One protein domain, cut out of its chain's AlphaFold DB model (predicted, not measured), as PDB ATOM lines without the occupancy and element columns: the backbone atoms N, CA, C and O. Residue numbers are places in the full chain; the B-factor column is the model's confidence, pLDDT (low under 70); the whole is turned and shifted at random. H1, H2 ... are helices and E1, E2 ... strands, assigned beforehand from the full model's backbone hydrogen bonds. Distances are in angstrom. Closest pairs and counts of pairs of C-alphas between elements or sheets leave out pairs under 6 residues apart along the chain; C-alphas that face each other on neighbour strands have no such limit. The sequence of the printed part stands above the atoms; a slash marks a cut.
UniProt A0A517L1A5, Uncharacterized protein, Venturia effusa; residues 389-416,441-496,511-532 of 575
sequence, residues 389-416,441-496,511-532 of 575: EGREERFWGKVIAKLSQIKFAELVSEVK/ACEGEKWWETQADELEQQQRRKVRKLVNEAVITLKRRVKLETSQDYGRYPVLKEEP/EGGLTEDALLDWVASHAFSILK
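This is residues 389 to 416, 441 to 496 and 511 to 532 of the 575 residues of an uncharacterized protein of Venturia effusa (UniProt A0A517L1A5). Two long helices, H1 and H2, cross as an X, and the shorter H3 packs across both. Residues 441 to 455 of H2 stick out as an arm; beyond H2's other end lies a small antiparallel hairpin, E1 and E2. The printed part has 106 residues, mostly helix, in the order H1, H2, E1, E2, H3. It is loose, radius of gyration of the C-alphas 18.3 A, spanning 67 by 29 by 18 A.

Start with H1, residues 389 to 414; it touches residues 459 to 471 alone of H2, residues 441 to 474, at a steep tilt of 48 degrees, closest C-alphas Lys 407 and Val 463, 6.2 A. In E1, residues 478 to 480, N 479 is within hydrogen-bond range of O 491 in E2, residues 490 to 492, at 3.3 A. H3, residues 516 to 532, touches H1 residues 395 to 406 alone, closest C-alphas Leu 403 and Ala 524, 6.0 A; its residues 527 to 531 alone touch H2, closest C-alphas Ala 470 and Leu 531, 5.3 A. Every O i to N i+4 pair is within range in H1 and H2, 11 of 13 in H3.

Find C-alpha 389 at (221.869, 262.848, 225.004); H1 runs 37.0 A, H2 48.9 A, and H3 24.1 A to C-alpha 532 at (202.096, 280.646, 231.994).

Cuts leave 24.4 A between C-alphas 416 and 441, and 23.4 A between 496 and 511. Look for pLDDT under 70 at residues 416, 441 to 448, 478 to 496 and 511 to 514.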
ATOM      1  N   GLU A 389     222.965 262.483 225.901       74.12
ATOM      2  CA  GLU A 389     221.869 262.848 225.004       74.12
ATOM      3  C   GLU A 389     220.714 261.840 225.051       74.12
ATOM      4  O   GLU A 389     219.577 262.222 225.307       74.12
ATOM      5  N   GLY A 390     220.978 260.538 224.904       73.81
ATOM      6  CA  GLY A 390     219.900 259.543 224.873       73.81
ATOM      7  C   GLY A 390     219.259 259.257 226.241       73.81
ATOM      8  O   GLY A 390     218.117 258.796 226.313       73.81
ATOM      9  N   ARG A 391     219.943 259.536 227.364       73.00
ATOM     10  CA  ARG A 391     219.284 259.534 228.689       73.00
ATOM     11  C   ARG A 391     218.396 260.768 228.845       73.00
ATOM     12  O   ARG A 391     217.266 260.625 229.303       73.00
ATOM     13  N   GLU A 392     218.875 261.936 228.421       76.50
ATOM     14  CA  GLU A 392     218.082 263.166 228.398       76.50
ATOM     15  C   GLU A 392     216.835 263.021 227.504       76.50
ATOM     16  O   GLU A 392     215.732 263.372 227.921       76.50
ATOM     17  N   GLU A 393     216.970 262.466 226.297       80.06
ATOM     18  CA  GLU A 393     215.843 262.281 225.380       80.06
ATOM     19  C   GLU A 393     214.773 261.356 225.977       80.06
ATOM     20  O   GLU A 393     213.587 261.684 225.931       80.06
ATOM     21  N   ARG A 394     215.177 260.246 226.616       79.38
ATOM     22  CA  ARG A 394     214.244 259.358 227.330       79.38
ATOM     23  C   ARG A 394     213.521 260.070 228.471       79.38
ATOM     24  O   ARG A 394     212.305 259.917 228.586       79.38
ATOM     25  N   PHE A 395     214.234 260.865 229.267       82.12
ATOM     26  CA  PHE A 395     213.630 261.661 230.335       82.12
ATOM     27  C   PHE A 395     212.588 262.647 229.778       82.12
ATOM     28  O   PHE A 395     211.436 262.650 230.216       82.12
ATOM     29  N   TRP A 396     212.930 263.416 228.738       84.81
ATOM     30  CA  TRP A 396     211.968 264.318 228.096       84.81
ATOM     31  C   TRP A 396     210.803 263.575 227.429       84.81
ATOM     32  O   TRP A 396     209.692 264.096 227.411       84.81
ATOM     33  N   GLY A 397     211.013 262.350 226.940       86.44
ATOM     34  CA  GLY A 397     209.944 261.463 226.480       86.44
ATOM     35  C   GLY A 397     208.946 261.117 227.591       86.44
ATOM     36  O   GLY A 397     207.737 261.253 227.388       86.44
ATOM     37  N   LYS A 398     209.435 260.751 228.788       87.81
ATOM     38  CA  LYS A 398     208.589 260.527 229.976       87.81
ATOM     39  C   LYS A 398     207.855 261.804 230.403       87.81
ATOM     40  O   LYS A 398     206.653 261.747 230.656       87.81
ATOM     41  N   VAL A 399     208.533 262.959 230.405       88.06
ATOM     42  CA  VAL A 399     207.909 264.271 230.666       88.06
ATOM     43  C   VAL A 399     206.770 264.548 229.681       88.06
ATOM     44  O   VAL A 399     205.666 264.882 230.103       88.06
ATOM     45  N   ILE A 400     206.999 264.380 228.372       91.69
ATOM     46  CA  ILE A 400     205.968 264.586 227.341       91.69
ATOM     47  C   ILE A 400     204.767 263.669 227.588       91.69
ATOM     48  O   ILE A 400     203.631 264.136 227.503       91.69
ATOM     49  N   ALA A 401     204.995 262.394 227.920       91.75
ATOM     50  CA  ALA A 401     203.926 261.442 228.217       91.75
ATOM     51  C   ALA A 401     203.106 261.860 229.454       91.75
ATOM     52  O   ALA A 401     201.887 262.010 229.348       91.75
ATOM     53  N   LYS A 402     203.768 262.141 230.586       93.06
ATOM     54  CA  LYS A 402     203.138 262.571 231.850       93.06
ATOM     55  C   LYS A 402     202.330 263.866 231.668       93.06
ATOM     56  O   LYS A 402     201.157 263.916 232.027       93.06
ATOM     57  N   LEU A 403     202.914 264.891 231.040       92.75
ATOM     58  CA  LEU A 403     202.236 266.170 230.787       92.75
ATOM     59  C   LEU A 403     201.068 266.037 229.793       92.75
ATOM     60  O   LEU A 403     200.060 266.730 229.940       92.75
ATOM     61  N   SER A 404     201.178 265.141 228.803       91.56
ATOM     62  CA  SER A 404     200.077 264.848 227.873       91.56
ATOM     63  C   SER A 404     198.921 264.141 228.571       91.56
ATOM     64  O   SER A 404     197.774 264.507 228.333       91.56
ATOM     65  N   GLN A 405     199.208 263.177 229.451       91.75
ATOM     66  CA  GLN A 405     198.197 262.485 230.251       91.75
ATOM     67  C   GLN A 405     197.433 263.468 231.148       91.75
ATOM     68  O   GLN A 405     196.205 263.468 231.131       91.75
ATOM     69  N   ILE A 406     198.149 264.348 231.858       91.19
ATOM     70  CA  ILE A 406     197.556 265.360 232.745       91.19
ATOM     71  C   ILE A 406     196.628 266.298 231.965       91.19
ATOM     72  O   ILE A 406     195.456 266.419 232.310       91.19
ATOM     73  N   LYS A 407     197.097 266.916 230.870       89.12
ATOM     74  CA  LYS A 407     196.251 267.854 230.107       89.12
ATOM     75  C   LYS A 407     195.139 267.201 229.309       89.12
ATOM     76  O   LYS A 407     194.129 267.855 229.078       89.12
ATOM     77  N   PHE A 408     195.294 265.947 228.895       87.50
ATOM     78  CA  PHE A 408     194.185 265.214 228.296       87.50
ATOM     79  C   PHE A 408     193.105 264.908 229.345       87.50
ATOM     80  O   PHE A 408     191.936 265.158 229.079       87.50
ATOM     81  N   ALA A 409     193.486 264.479 230.555       87.38
ATOM     82  CA  ALA A 409     192.544 264.258 231.653       87.38
ATOM     83  C   ALA A 409     191.814 265.545 232.080       87.38
ATOM     84  O   ALA A 409     190.594 265.523 232.230       87.38
ATOM     85  N   GLU A 410     192.524 266.675 232.201       87.50
ATOM     86  CA  GLU A 410     191.902 267.984 232.460       87.50
ATOM     87  C   GLU A 410     190.872 268.346 231.376       87.50
ATOM     88  O   GLU A 410     189.710 268.580 231.698       87.50
ATOM     89  N   LEU A 411     191.256 268.314 230.092       83.81
ATOM     90  CA  LEU A 411     190.357 268.655 228.978       83.81
ATOM     91  C   LEU A 411     189.127 267.742 228.895       83.81
ATOM     92  O   LEU A 411     188.031 268.225 228.624       83.81
ATOM     93  N   VAL A 412     189.288 266.440 229.150       80.25
ATOM     94  CA  VAL A 412     188.166 265.490 229.201       80.25
ATOM     95  C   VAL A 412     187.253 265.766 230.404       80.25
ATOM     96  O   VAL A 412     186.048 265.580 230.296       80.25
ATOM     97  N   SER A 413     187.786 266.264 231.526       79.56
ATOM     98  CA  SER A 413     186.974 266.654 232.692       79.56
ATOM     99  C   SER A 413     186.238 267.993 232.525       79.56
ATOM    100  O   SER A 413     185.161 268.172 233.094       79.56
ATOM    101  N   GLU A 414     186.784 268.924 231.733       78.50
ATOM    102  CA  GLU A 414     186.141 270.204 231.396       78.50
ATOM    103  C   GLU A 414     184.986 270.024 230.401       78.50
ATOM    104  O   GLU A 414     183.956 270.697 230.504       78.50
ATOM    105  N   VAL A 415     185.129 269.092 229.452       71.75
ATOM    106  CA  VAL A 415     184.051 268.698 228.539       71.75
ATOM    107  C   VAL A 415     183.080 267.792 229.291       71.75
ATOM    108  O   VAL A 415     183.123 266.569 229.178       71.75
ATOM    109  N   LYS A 416     182.152 268.402 230.042       57.69
ATOM    110  CA  LYS A 416     180.927 267.702 230.448       57.69
ATOM    111  C   LYS A 416     180.288 267.129 229.184       57.69
ATOM    112  O   LYS A 416     179.958 267.914 228.290       57.69
ATOM    113  N   ALA A 441     169.352 255.316 211.197       56.97
ATOM    114  CA  ALA A 441     169.847 255.243 212.571       56.97
ATOM    115  C   ALA A 441     171.319 254.791 212.614       56.97
ATOM    116  O   ALA A 441     172.147 255.457 213.237       56.97
ATOM    117  N   CYS A 442     171.671 253.738 211.867       53.69
ATOM    118  CA  CYS A 442     173.048 253.243 211.740       53.69
ATOM    119  C   CYS A 442     173.999 254.245 211.046       53.69
ATOM    120  O   CYS A 442     175.187 254.310 211.369       53.69
ATOM    121  N   GLU A 443     173.506 255.029 210.081       56.03
ATOM    122  CA  GLU A 443     174.252 256.151 209.488       56.03
ATOM    123  C   GLU A 443     174.464 257.285 210.499       56.03
ATOM    124  O   GLU A 443     175.548 257.870 210.546       56.03
ATOM    125  N   GLY A 444     173.468 257.547 211.352       59.44
ATOM    126  CA  GLY A 444     173.578 258.462 212.484       59.44
ATOM    127  C   GLY A 444     174.681 258.055 213.461       59.44
ATOM    128  O   GLY A 444     175.538 258.876 213.775       59.44
ATOM    129  N   GLU A 445     174.714 256.792 213.900       57.66
ATOM    130  CA  GLU A 445     175.760 256.280 214.804       57.66
ATOM    131  C   GLU A 445     177.169 256.455 214.215       57.66
ATOM    132  O   GLU A 445     178.020 257.074 214.852       57.66
ATOM    133  N   LYS A 446     177.398 256.040 212.961       65.12
ATOM    134  CA  LYS A 446     178.694 256.227 212.273       65.12
ATOM    135  C   LYS A 446     179.097 257.695 212.120       65.12
ATOM    136  O   LYS A 446     180.285 258.030 212.158       65.12
ATOM    137  N   TRP A 447     178.124 258.585 211.929       68.62
ATOM    138  CA  TRP A 447     178.374 260.023 211.864       68.62
ATOM    139  C   TRP A 447     178.805 260.581 213.229       68.62
ATOM    140  O   TRP A 447     179.769 261.348 213.294       68.62
ATOM    141  N   TRP A 448     178.175 260.138 214.323       67.00
ATOM    142  CA  TRP A 448     178.581 260.494 215.686       67.00
ATOM    143  C   TRP A 448     179.957 259.929 216.064       67.00
ATOM    144  O   TRP A 448     180.757 260.668 216.634       67.00
ATOM    145  N   GLU A 449     180.270 258.681 215.700       70.50
ATOM    146  CA  GLU A 449     181.612 258.092 215.863       70.50
ATOM    147  C   GLU A 449     182.675 258.941 215.149       70.50
ATOM    148  O   GLU A 449     183.670 259.342 215.752       70.50
ATOM    149  N   THR A 450     182.417 259.320 213.893       76.69
ATOM    150  CA  THR A 450     183.330 260.167 213.107       76.69
ATOM    151  C   THR A 450     183.528 261.546 213.746       76.69
ATOM    152  O   THR A 450     184.652 262.046 213.811       76.69
ATOM    153  N   GLN A 451     182.460 262.176 214.252       74.88
ATOM    154  CA  GLN A 451     182.553 263.470 214.940       74.88
ATOM    155  C   GLN A 451     183.266 263.376 216.299       74.88
ATOM    156  O   GLN A 451     184.012 264.292 216.661       74.88
ATOM    157  N   ALA A 452     183.098 262.274 217.035       75.25
ATOM    158  CA  ALA A 452     183.830 262.014 218.272       75.25
ATOM    159  C   ALA A 452     185.337 261.843 218.004       75.25
ATOM    160  O   ALA A 452     186.149 262.503 218.658       75.25
ATOM    161  N   ASP A 453     185.706 261.061 216.985       78.38
ATOM    162  CA  ASP A 453     187.093 260.878 216.537       78.38
ATOM    163  C   ASP A 453     187.737 262.201 216.090       78.38
ATOM    164  O   ASP A 453     188.874 262.513 216.463       78.38
ATOM    165  N   GLU A 454     187.025 263.023 215.310       82.88
ATOM    166  CA  GLU A 454     187.506 264.348 214.905       82.88
ATOM    167  C   GLU A 454     187.728 265.269 216.113       82.88
ATOM    168  O   GLU A 454     188.761 265.951 216.193       82.88
ATOM    169  N   LEU A 455     186.800 265.276 217.075       82.81
ATOM    170  CA  LEU A 455     186.907 266.071 218.296       82.81
ATOM    171  C   LEU A 455     188.085 265.607 219.165       82.81
ATOM    172  O   LEU A 455     188.884 266.441 219.609       82.81
ATOM    173  N   GLU A 456     188.256 264.297 219.355       83.62
ATOM    174  CA  GLU A 456     189.380 263.723 220.098       83.62
ATOM    175  C   GLU A 456     190.716 264.057 219.414       83.62
ATOM    176  O   GLU A 456     191.663 264.519 220.062       83.62
ATOM    177  N   GLN A 457     190.800 263.932 218.086       85.81
ATOM    178  CA  GLN A 457     191.982 264.350 217.328       85.81
ATOM    179  C   GLN A 457     192.279 265.846 217.496       85.81
ATOM    180  O   GLN A 457     193.446 266.225 217.657       85.81
ATOM    181  N   GLN A 458     191.264 266.715 217.482       86.38
ATOM    182  CA  GLN A 458     191.444 268.145 217.742       86.38
ATOM    183  C   GLN A 458     191.952 268.407 219.168       86.38
ATOM    184  O   GLN A 458     192.877 269.209 219.347       86.38
ATOM    185  N   GLN A 459     191.410 267.720 220.178       85.12
ATOM    186  CA  GLN A 459     191.881 267.804 221.564       85.12
ATOM    187  C   GLN A 459     193.335 267.327 221.689       85.12
ATOM    188  O   GLN A 459     194.176 268.062 222.210       85.12
ATOM    189  N   ARG A 460     193.690 266.170 221.113       86.31
ATOM    190  CA  ARG A 460     195.073 265.655 221.081       86.31
ATOM    191  C   ARG A 460     196.042 266.624 220.398       86.31
ATOM    192  O   ARG A 460     197.158 266.815 220.886       86.31
ATOM    193  N   ARG A 461     195.632 267.300 219.314       88.69
ATOM    194  CA  ARG A 461     196.426 268.365 218.661       88.69
ATOM    195  C   ARG A 461     196.631 269.575 219.588       88.69
ATOM    196  O   ARG A 461     197.755 270.079 219.670       88.69
ATOM    197  N   LYS A 462     195.593 270.015 220.317       89.62
ATOM    198  CA  LYS A 462     195.676 271.103 221.319       89.62
ATOM    199  C   LYS A 462     196.618 270.734 222.477       89.62
ATOM    200  O   LYS A 462     197.543 271.501 222.755       89.62
ATOM    201  N   VAL A 463     196.454 269.548 223.074       90.19
ATOM    202  CA  VAL A 463     197.333 269.006 224.133       90.19
ATOM    203  C   VAL A 463     198.781 268.971 223.663       90.19
ATOM    204  O   VAL A 463     199.642 269.582 224.292       90.19
ATOM    205  N   ARG A 464     199.058 268.337 222.515       90.50
ATOM    206  CA  ARG A 464     200.422 268.200 221.980       90.50
ATOM    207  C   ARG A 464     201.104 269.554 221.778       90.50
ATOM    208  O   ARG A 464     202.290 269.683 222.070       90.50
ATOM    209  N   LYS A 465     200.372 270.576 221.317       92.19
ATOM    210  CA  LYS A 465     200.909 271.937 221.184       92.19
ATOM    211  C   LYS A 465     201.281 272.540 222.545       92.19
ATOM    212  O   LYS A 465     202.389 273.048 222.688       92.19
ATOM    213  N   LEU A 466     200.388 272.459 223.535       91.56
ATOM    214  CA  LEU A 466     200.629 272.990 224.884       91.56
ATOM    215  C   LEU A 466     201.785 272.273 225.595       91.56
ATOM    216  O   LEU A 466     202.644 272.935 226.173       91.56
ATOM    217  N   VAL A 467     201.847 270.942 225.501       92.75
ATOM    218  CA  VAL A 467     202.932 270.126 226.072       92.75
ATOM    219  C   VAL A 467     204.271 270.454 225.414       92.75
ATOM    220  O   VAL A 467     205.254 270.656 226.120       92.75
ATOM    221  N   ASN A 468     204.320 270.594 224.085       91.88
ATOM    222  CA  ASN A 468     205.543 271.001 223.389       91.88
ATOM    223  C   ASN A 468     206.025 272.394 223.836       91.88
ATOM    224  O   ASN A 468     207.216 272.575 224.077       91.88
ATOM    225  N   GLU A 469     205.125 273.375 223.981       92.00
ATOM    226  CA  GLU A 469     205.483 274.706 224.495       92.00
ATOM    227  C   GLU A 469     205.982 274.650 225.953       92.00
ATOM    228  O   GLU A 469     206.966 275.318 226.288       92.00
ATOM    229  N   ALA A 470     205.364 273.823 226.805       89.81
ATOM    230  CA  ALA A 470     205.805 273.608 228.183       89.81
ATOM    231  C   ALA A 470     207.206 272.978 228.231       89.81
ATOM    232  O   ALA A 470     208.086 273.499 228.909       89.81
ATOM    233  N   VAL A 471     207.460 271.929 227.444       89.62
ATOM    234  CA  VAL A 471     208.767 271.251 227.369       89.62
ATOM    235  C   VAL A 471     209.860 272.158 226.807       89.62
ATOM    236  O   VAL A 471     210.966 272.171 227.340       89.62
ATOM    237  N   ILE A 472     209.572 272.975 225.787       88.19
ATOM    238  CA  ILE A 472     210.525 273.983 225.283       88.19
ATOM    239  C   ILE A 472     210.849 275.021 226.365       88.19
ATOM    240  O   ILE A 472     211.988 275.477 226.455       88.19
ATOM    241  N   THR A 473     209.867 275.394 227.188       86.25
ATOM    242  CA  THR A 473     210.071 276.339 228.295       86.25
ATOM    243  C   THR A 473     210.898 275.705 229.414       86.25
ATOM    244  O   THR A 473     211.880 276.299 229.849       86.25
ATOM    245  N   LEU A 474     210.577 274.470 229.811       84.56
ATOM    246  CA  LEU A 474     211.342 273.699 230.791       84.56
ATOM    247  C   LEU A 474     212.791 273.486 230.339       84.56
ATOM    248  O   LEU A 474     213.694 273.768 231.109       84.56
ATOM    249  N   LYS A 475     213.052 273.112 229.081       83.75
ATOM    250  CA  LYS A 475     214.426 272.969 228.548       83.75
ATOM    251  C   LYS A 475     215.282 274.244 228.618       83.75
ATOM    252  O   LYS A 475     216.491 274.163 228.451       83.75
ATOM    253  N   ARG A 476     214.681 275.419 228.847       79.75
ATOM    254  CA  ARG A 476     215.390 276.697 229.064       79.75
ATOM    255  C   ARG A 476     215.627 277.027 230.544       79.75
ATOM    256  O   ARG A 476     216.293 278.016 230.827       79.75
ATOM    257  N   ARG A 477     215.037 276.258 231.463       71.50
ATOM    258  CA  ARG A 477     215.040 276.469 232.926       71.50
ATOM    259  C   ARG A 477     215.637 275.281 233.698       71.50
ATOM    260  O   ARG A 477     216.190 275.451 234.774       71.50
ATOM    261  N   VAL A 478     215.562 274.074 233.141       68.12
ATOM    262  CA  VAL A 478     216.131 272.837 233.692       68.12
ATOM    263  C   VAL A 478     217.474 272.566 233.017       68.12
ATOM    264  O   VAL A 478     217.522 272.491 231.789       68.12
ATOM    265  N   LYS A 479     218.550 272.370 233.792       65.50
ATOM    266  CA  LYS A 479     219.863 271.974 233.260       65.50
ATOM    267  C   LYS A 479     220.289 270.637 233.859       65.50
ATOM    268  O   LYS A 479     220.730 270.560 234.998       65.50
ATOM    269  N   LEU A 480     220.216 269.584 233.055       62.50
ATOM    270  CA  LEU A 480     220.725 268.273 233.444       62.50
ATOM    271  C   LEU A 480     222.258 268.340 233.556       62.50
ATOM    272  O   LEU A 480     222.940 268.594 232.565       62.50
ATOM    273  N   GLU A 481     222.798 268.140 234.758       57.91
ATOM    274  CA  GLU A 481     224.243 268.124 235.020       57.91
ATOM    275  C   GLU A 481     224.722 266.723 235.443       57.91
ATOM    276  O   GLU A 481     223.938 265.786 235.619       57.91
ATOM    277  N   THR A 482     226.040 266.561 235.537       54.69
ATOM    278  CA  THR A 482     226.716 265.324 235.947       54.69
ATOM    279  C   THR A 482     227.658 265.616 237.104       54.69
ATOM    280  O   THR A 482     228.536 266.466 236.959       54.69
ATOM    281  N   SER A 483     227.553 264.860 238.197       48.09
ATOM    282  CA  SER A 483     228.704 264.624 239.075       48.09
ATOM    283  C   SER A 483     229.791 263.867 238.297       48.09
ATOM    284  O   SER A 483     229.498 263.199 237.300       48.09
ATOM    285  N   GLN A 484     231.055 264.017 238.703       45.62
ATOM    286  CA  GLN A 484     232.188 263.513 237.916       45.62
ATOM    287  C   GLN A 484     232.281 261.981 237.876       45.62
ATOM    288  O   GLN A 484     232.737 261.452 236.866       45.62
ATOM    289  N   ASP A 485     231.747 261.282 238.883       40.84
ATOM    290  CA  ASP A 485     231.714 259.822 238.939       40.84
ATOM    291  C   ASP A 485     230.325 259.304 239.351       40.84
ATOM    292  O   ASP A 485     229.805 259.635 240.409       40.84
ATOM    293  N   TYR A 486     229.739 258.482 238.472       39.03
ATOM    294  CA  TYR A 486     228.574 257.600 238.664       39.03
ATOM    295  C   TYR A 486     227.334 258.131 239.418       39.03
ATOM    296  O   TYR A 486     227.230 258.078 240.635       39.03
ATOM    297  N   GLY A 487     226.287 258.434 238.641       44.50
ATOM    298  CA  GLY A 487     224.931 258.692 239.142       44.50
ATOM    299  C   GLY A 487     224.474 260.098 238.786       44.50
ATOM    300  O   GLY A 487     224.914 261.073 239.381       44.50
ATOM    301  N   ARG A 488     223.601 260.226 237.779       53.09
ATOM    302  CA  ARG A 488     223.039 261.537 237.434       53.09
ATOM    303  C   ARG A 488     221.767 261.767 238.210       53.09
ATOM    304  O   ARG A 488     220.819 261.002 238.045       53.09
ATOM    305  N   TYR A 489     221.729 262.895 238.895       50.84
ATOM    306  CA  TYR A 489     220.491 263.520 239.304       50.84
ATOM    307  C   TYR A 489     220.280 264.766 238.438       50.84
ATOM    308  O   TYR A 489     221.229 265.523 238.215       50.84
ATOM    309  N   PRO A 490     219.080 264.981 237.888       50.59
ATOM    310  CA  PRO A 490     218.760 266.225 237.217       50.59
ATOM    311  C   PRO A 490     218.804 267.393 238.216       50.59
ATOM    312  O   PRO A 490     218.290 267.281 239.327       50.59
ATOM    313  N   VAL A 491     219.387 268.522 237.810       51.28
ATOM    314  CA  VAL A 491     219.490 269.725 238.646       51.28
ATOM    315  C   VAL A 491     218.629 270.834 238.041       51.28
ATOM    316  O   VAL A 491     218.694 271.139 236.848       51.28
ATOM    317  N   LEU A 492     217.787 271.445 238.866       51.66
ATOM    318  CA  LEU A 492     217.024 272.629 238.486       51.66
ATOM    319  C   LEU A 492     217.867 273.863 238.815       51.66
ATOM    320  O   LEU A 492     218.217 274.072 239.972       51.66
ATOM    321  N   LYS A 493     218.217 274.656 237.793       48.16
ATOM    322  CA  LYS A 493     218.912 275.937 237.970       48.16
ATOM    323  C   LYS A 493     217.920 277.076 237.807       48.16
ATOM    324  O   LYS A 493     217.681 277.539 236.692       48.16
ATOM    325  N   GLU A 494     217.387 277.543 238.924       53.59
ATOM    326  CA  GLU A 494     216.796 278.874 239.010       53.59
ATOM    327  C   GLU A 494     217.749 279.811 239.752       53.59
ATOM    328  O   GLU A 494     218.428 279.365 240.669       53.59
ATOM    329  N   GLU A 495     217.817 281.068 239.299       42.69
ATOM    330  CA  GLU A 495     217.993 282.326 240.061       42.69
ATOM    331  C   GLU A 495     218.453 283.459 239.112       42.69
ATOM    332  O   GLU A 495     218.959 283.160 238.022       42.69
ATOM    333  N   PRO A 496     218.345 284.762 239.470       51.25
ATOM    334  CA  PRO A 496     217.529 285.425 240.513       51.25
ATOM    335  C   PRO A 496     216.646 286.562 239.896       51.25
ATOM    336  O   PRO A 496     216.581 286.678 238.673       51.25
ATOM    337  N   GLU A 511     224.234 266.053 249.568       43.59
ATOM    338  CA  GLU A 511     224.814 264.869 248.915       43.59
ATOM    339  C   GLU A 511     223.958 264.251 247.776       43.59
ATOM    340  O   GLU A 511     224.318 263.193 247.257       43.59
ATOM    341  N   GLY A 512     222.838 264.851 247.331       47.28
ATOM    342  CA  GLY A 512     222.005 264.205 246.293       47.28
ATOM    343  C   GLY A 512     220.912 265.052 245.630       47.28
ATOM    344  O   GLY A 512     220.191 265.802 246.279       47.28
ATOM    345  N   GLY A 513     220.743 264.907 244.312       55.06
ATOM    346  CA  GLY A 513     219.623 265.525 243.590       55.06
ATOM    347  C   GLY A 513     218.367 264.641 243.550       55.06
ATOM    348  O   GLY A 513     218.346 263.528 244.072       55.06
ATOM    349  N   LEU A 514     217.306 265.125 242.897       58.59
ATOM    350  CA  LEU A 514     216.033 264.401 242.790       58.59
ATOM    351  C   LEU A 514     216.167 263.077 242.024       58.59
ATOM    352  O   LEU A 514     216.799 263.026 240.970       58.59
ATOM    353  N   THR A 515     215.490 262.021 242.483       71.06
ATOM    354  CA  THR A 515     215.292 260.809 241.668       71.06
ATOM    355  C   THR A 515     214.524 261.143 240.382       71.06
ATOM    356  O   THR A 515     213.833 262.162 240.302       71.06
ATOM    357  N   GLU A 516     214.627 260.288 239.356       72.56
ATOM    358  CA  GLU A 516     213.947 260.539 238.075       72.56
ATOM    359  C   GLU A 516     212.429 260.709 238.262       72.56
ATOM    360  O   GLU A 516     211.845 261.638 237.705       72.56
ATOM    361  N   ASP A 517     211.813 259.876 239.105       78.50
ATOM    362  CA  ASP A 517     210.381 259.940 239.407       78.50
ATOM    363  C   ASP A 517     210.012 261.202 240.204       78.50
ATOM    364  O   ASP A 517     209.053 261.886 239.849       78.50
ATOM    365  N   ALA A 518     210.819 261.589 241.201       75.69
ATOM    366  CA  ALA A 518     210.592 262.820 241.963       75.69
ATOM    367  C   ALA A 518     210.680 264.077 241.078       75.69
ATOM    368  O   ALA A 518     209.892 265.009 241.252       75.69
ATOM    369  N   LEU A 519     211.578 264.104 240.080       76.06
ATOM    370  CA  LEU A 519     211.562 265.187 239.095       76.06
ATOM    371  C   LEU A 519     210.354 265.093 238.153       76.06
ATOM    372  O   LEU A 519     209.783 266.131 237.823       76.06
ATOM    373  N   LEU A 520     209.948 263.902 237.701       83.19
ATOM    374  CA  LEU A 520     208.763 263.760 236.843       83.19
ATOM    375  C   LEU A 520     207.492 264.267 237.533       83.19
ATOM    376  O   LEU A 520     206.667 264.910 236.878       83.19
ATOM    377  N   ASP A 521     207.357 264.035 238.838       84.31
ATOM    378  CA  ASP A 521     206.253 264.560 239.642       84.31
ATOM    379  C   ASP A 521     206.379 266.071 239.888       84.31
ATOM    380  O   ASP A 521     205.396 266.795 239.716       84.31
ATOM    381  N   TRP A 522     207.582 266.602 240.145       84.69
ATOM    382  CA  TRP A 522     207.764 268.057 240.186       84.69
ATOM    383  C   TRP A 522     207.390 268.722 238.852       84.69
ATOM    384  O   TRP A 522     206.642 269.704 238.830       84.69
ATOM    385  N   VAL A 523     207.859 268.172 237.729       84.50
ATOM    386  CA  VAL A 523     207.542 268.671 236.385       84.50
ATOM    387  C   VAL A 523     206.036 268.606 236.133       84.50
ATOM    388  O   VAL A 523     205.475 269.575 235.622       84.50
ATOM    389  N   ALA A 524     205.365 267.520 236.531       87.44
ATOM    390  CA  ALA A 524     203.911 267.392 236.444       87.44
ATOM    391  C   ALA A 524     203.174 268.535 237.164       87.44
ATOM    392  O   ALA A 524     202.260 269.124 236.582       87.44
ATOM    393  N   SER A 525     203.601 268.891 238.378       85.75
ATOM    394  CA  SER A 525     202.982 269.964 239.167       85.75
ATOM    395  C   SER A 525     203.310 271.381 238.672       85.75
ATOM    396  O   SER A 525     202.472 272.272 238.804       85.75
ATOM    397  N   HIS A 526     204.490 271.622 238.084       85.25
ATOM    398  CA  HIS A 526     204.990 272.991 237.850       85.25
ATOM    399  C   HIS A 526     205.048 273.425 236.375       85.25
ATOM    400  O   HIS A 526     204.964 274.624 236.092       85.25
ATOM    401  N   ALA A 527     205.129 272.496 235.412       87.62
ATOM    402  CA  ALA A 527     205.386 272.798 233.994       87.62
ATOM    403  C   ALA A 527     204.465 273.868 233.383       87.62
ATOM    404  O   ALA A 527     204.914 274.749 232.647       87.62
ATOM    405  N   PHE A 528     203.166 273.791 233.677       90.38
ATOM    406  CA  PHE A 528     202.170 274.689 233.096       90.38
ATOM    407  C   PHE A 528     202.108 276.050 233.791       90.38
ATOM    408  O   PHE A 528     201.819 277.044 233.127       90.38
ATOM    409  N   SER A 529     202.451 276.110 235.082       87.19
ATOM    410  CA  SER A 529     202.649 277.370 235.806       87.19
ATOM    411  C   SER A 529     203.857 278.122 235.235       87.19
ATOM    412  O   SER A 529     203.737 279.272 234.815       87.19
ATOM    413  N   ILE A 530     204.985 277.426 235.053       84.56
ATOM    414  CA  ILE A 530     206.200 277.975 234.432       84.56
ATOM    415  C   ILE A 530     205.920 278.462 232.997       84.56
ATOM    416  O   ILE A 530     206.316 279.572 232.633       84.56
ATOM    417  N   LEU A 531     205.187 277.686 232.185       88.19
ATOM    418  CA  LEU A 531     204.773 278.112 230.839       88.19
ATOM    419  C   LEU A 531     203.886 279.367 230.869       88.19
ATOM    420  O   LEU A 531     204.038 280.234 230.005       88.19
ATOM    421  N   LYS A 532     202.954 279.467 231.825       88.94
ATOM    422  CA  LYS A 532     202.096 280.646 231.994       88.94
ATOM    423  C   LYS A 532     202.942 281.875 232.337       88.94
ATOM    424  O   LYS A 532     202.895 282.853 231.597       88.94
TER     425      LYS A 532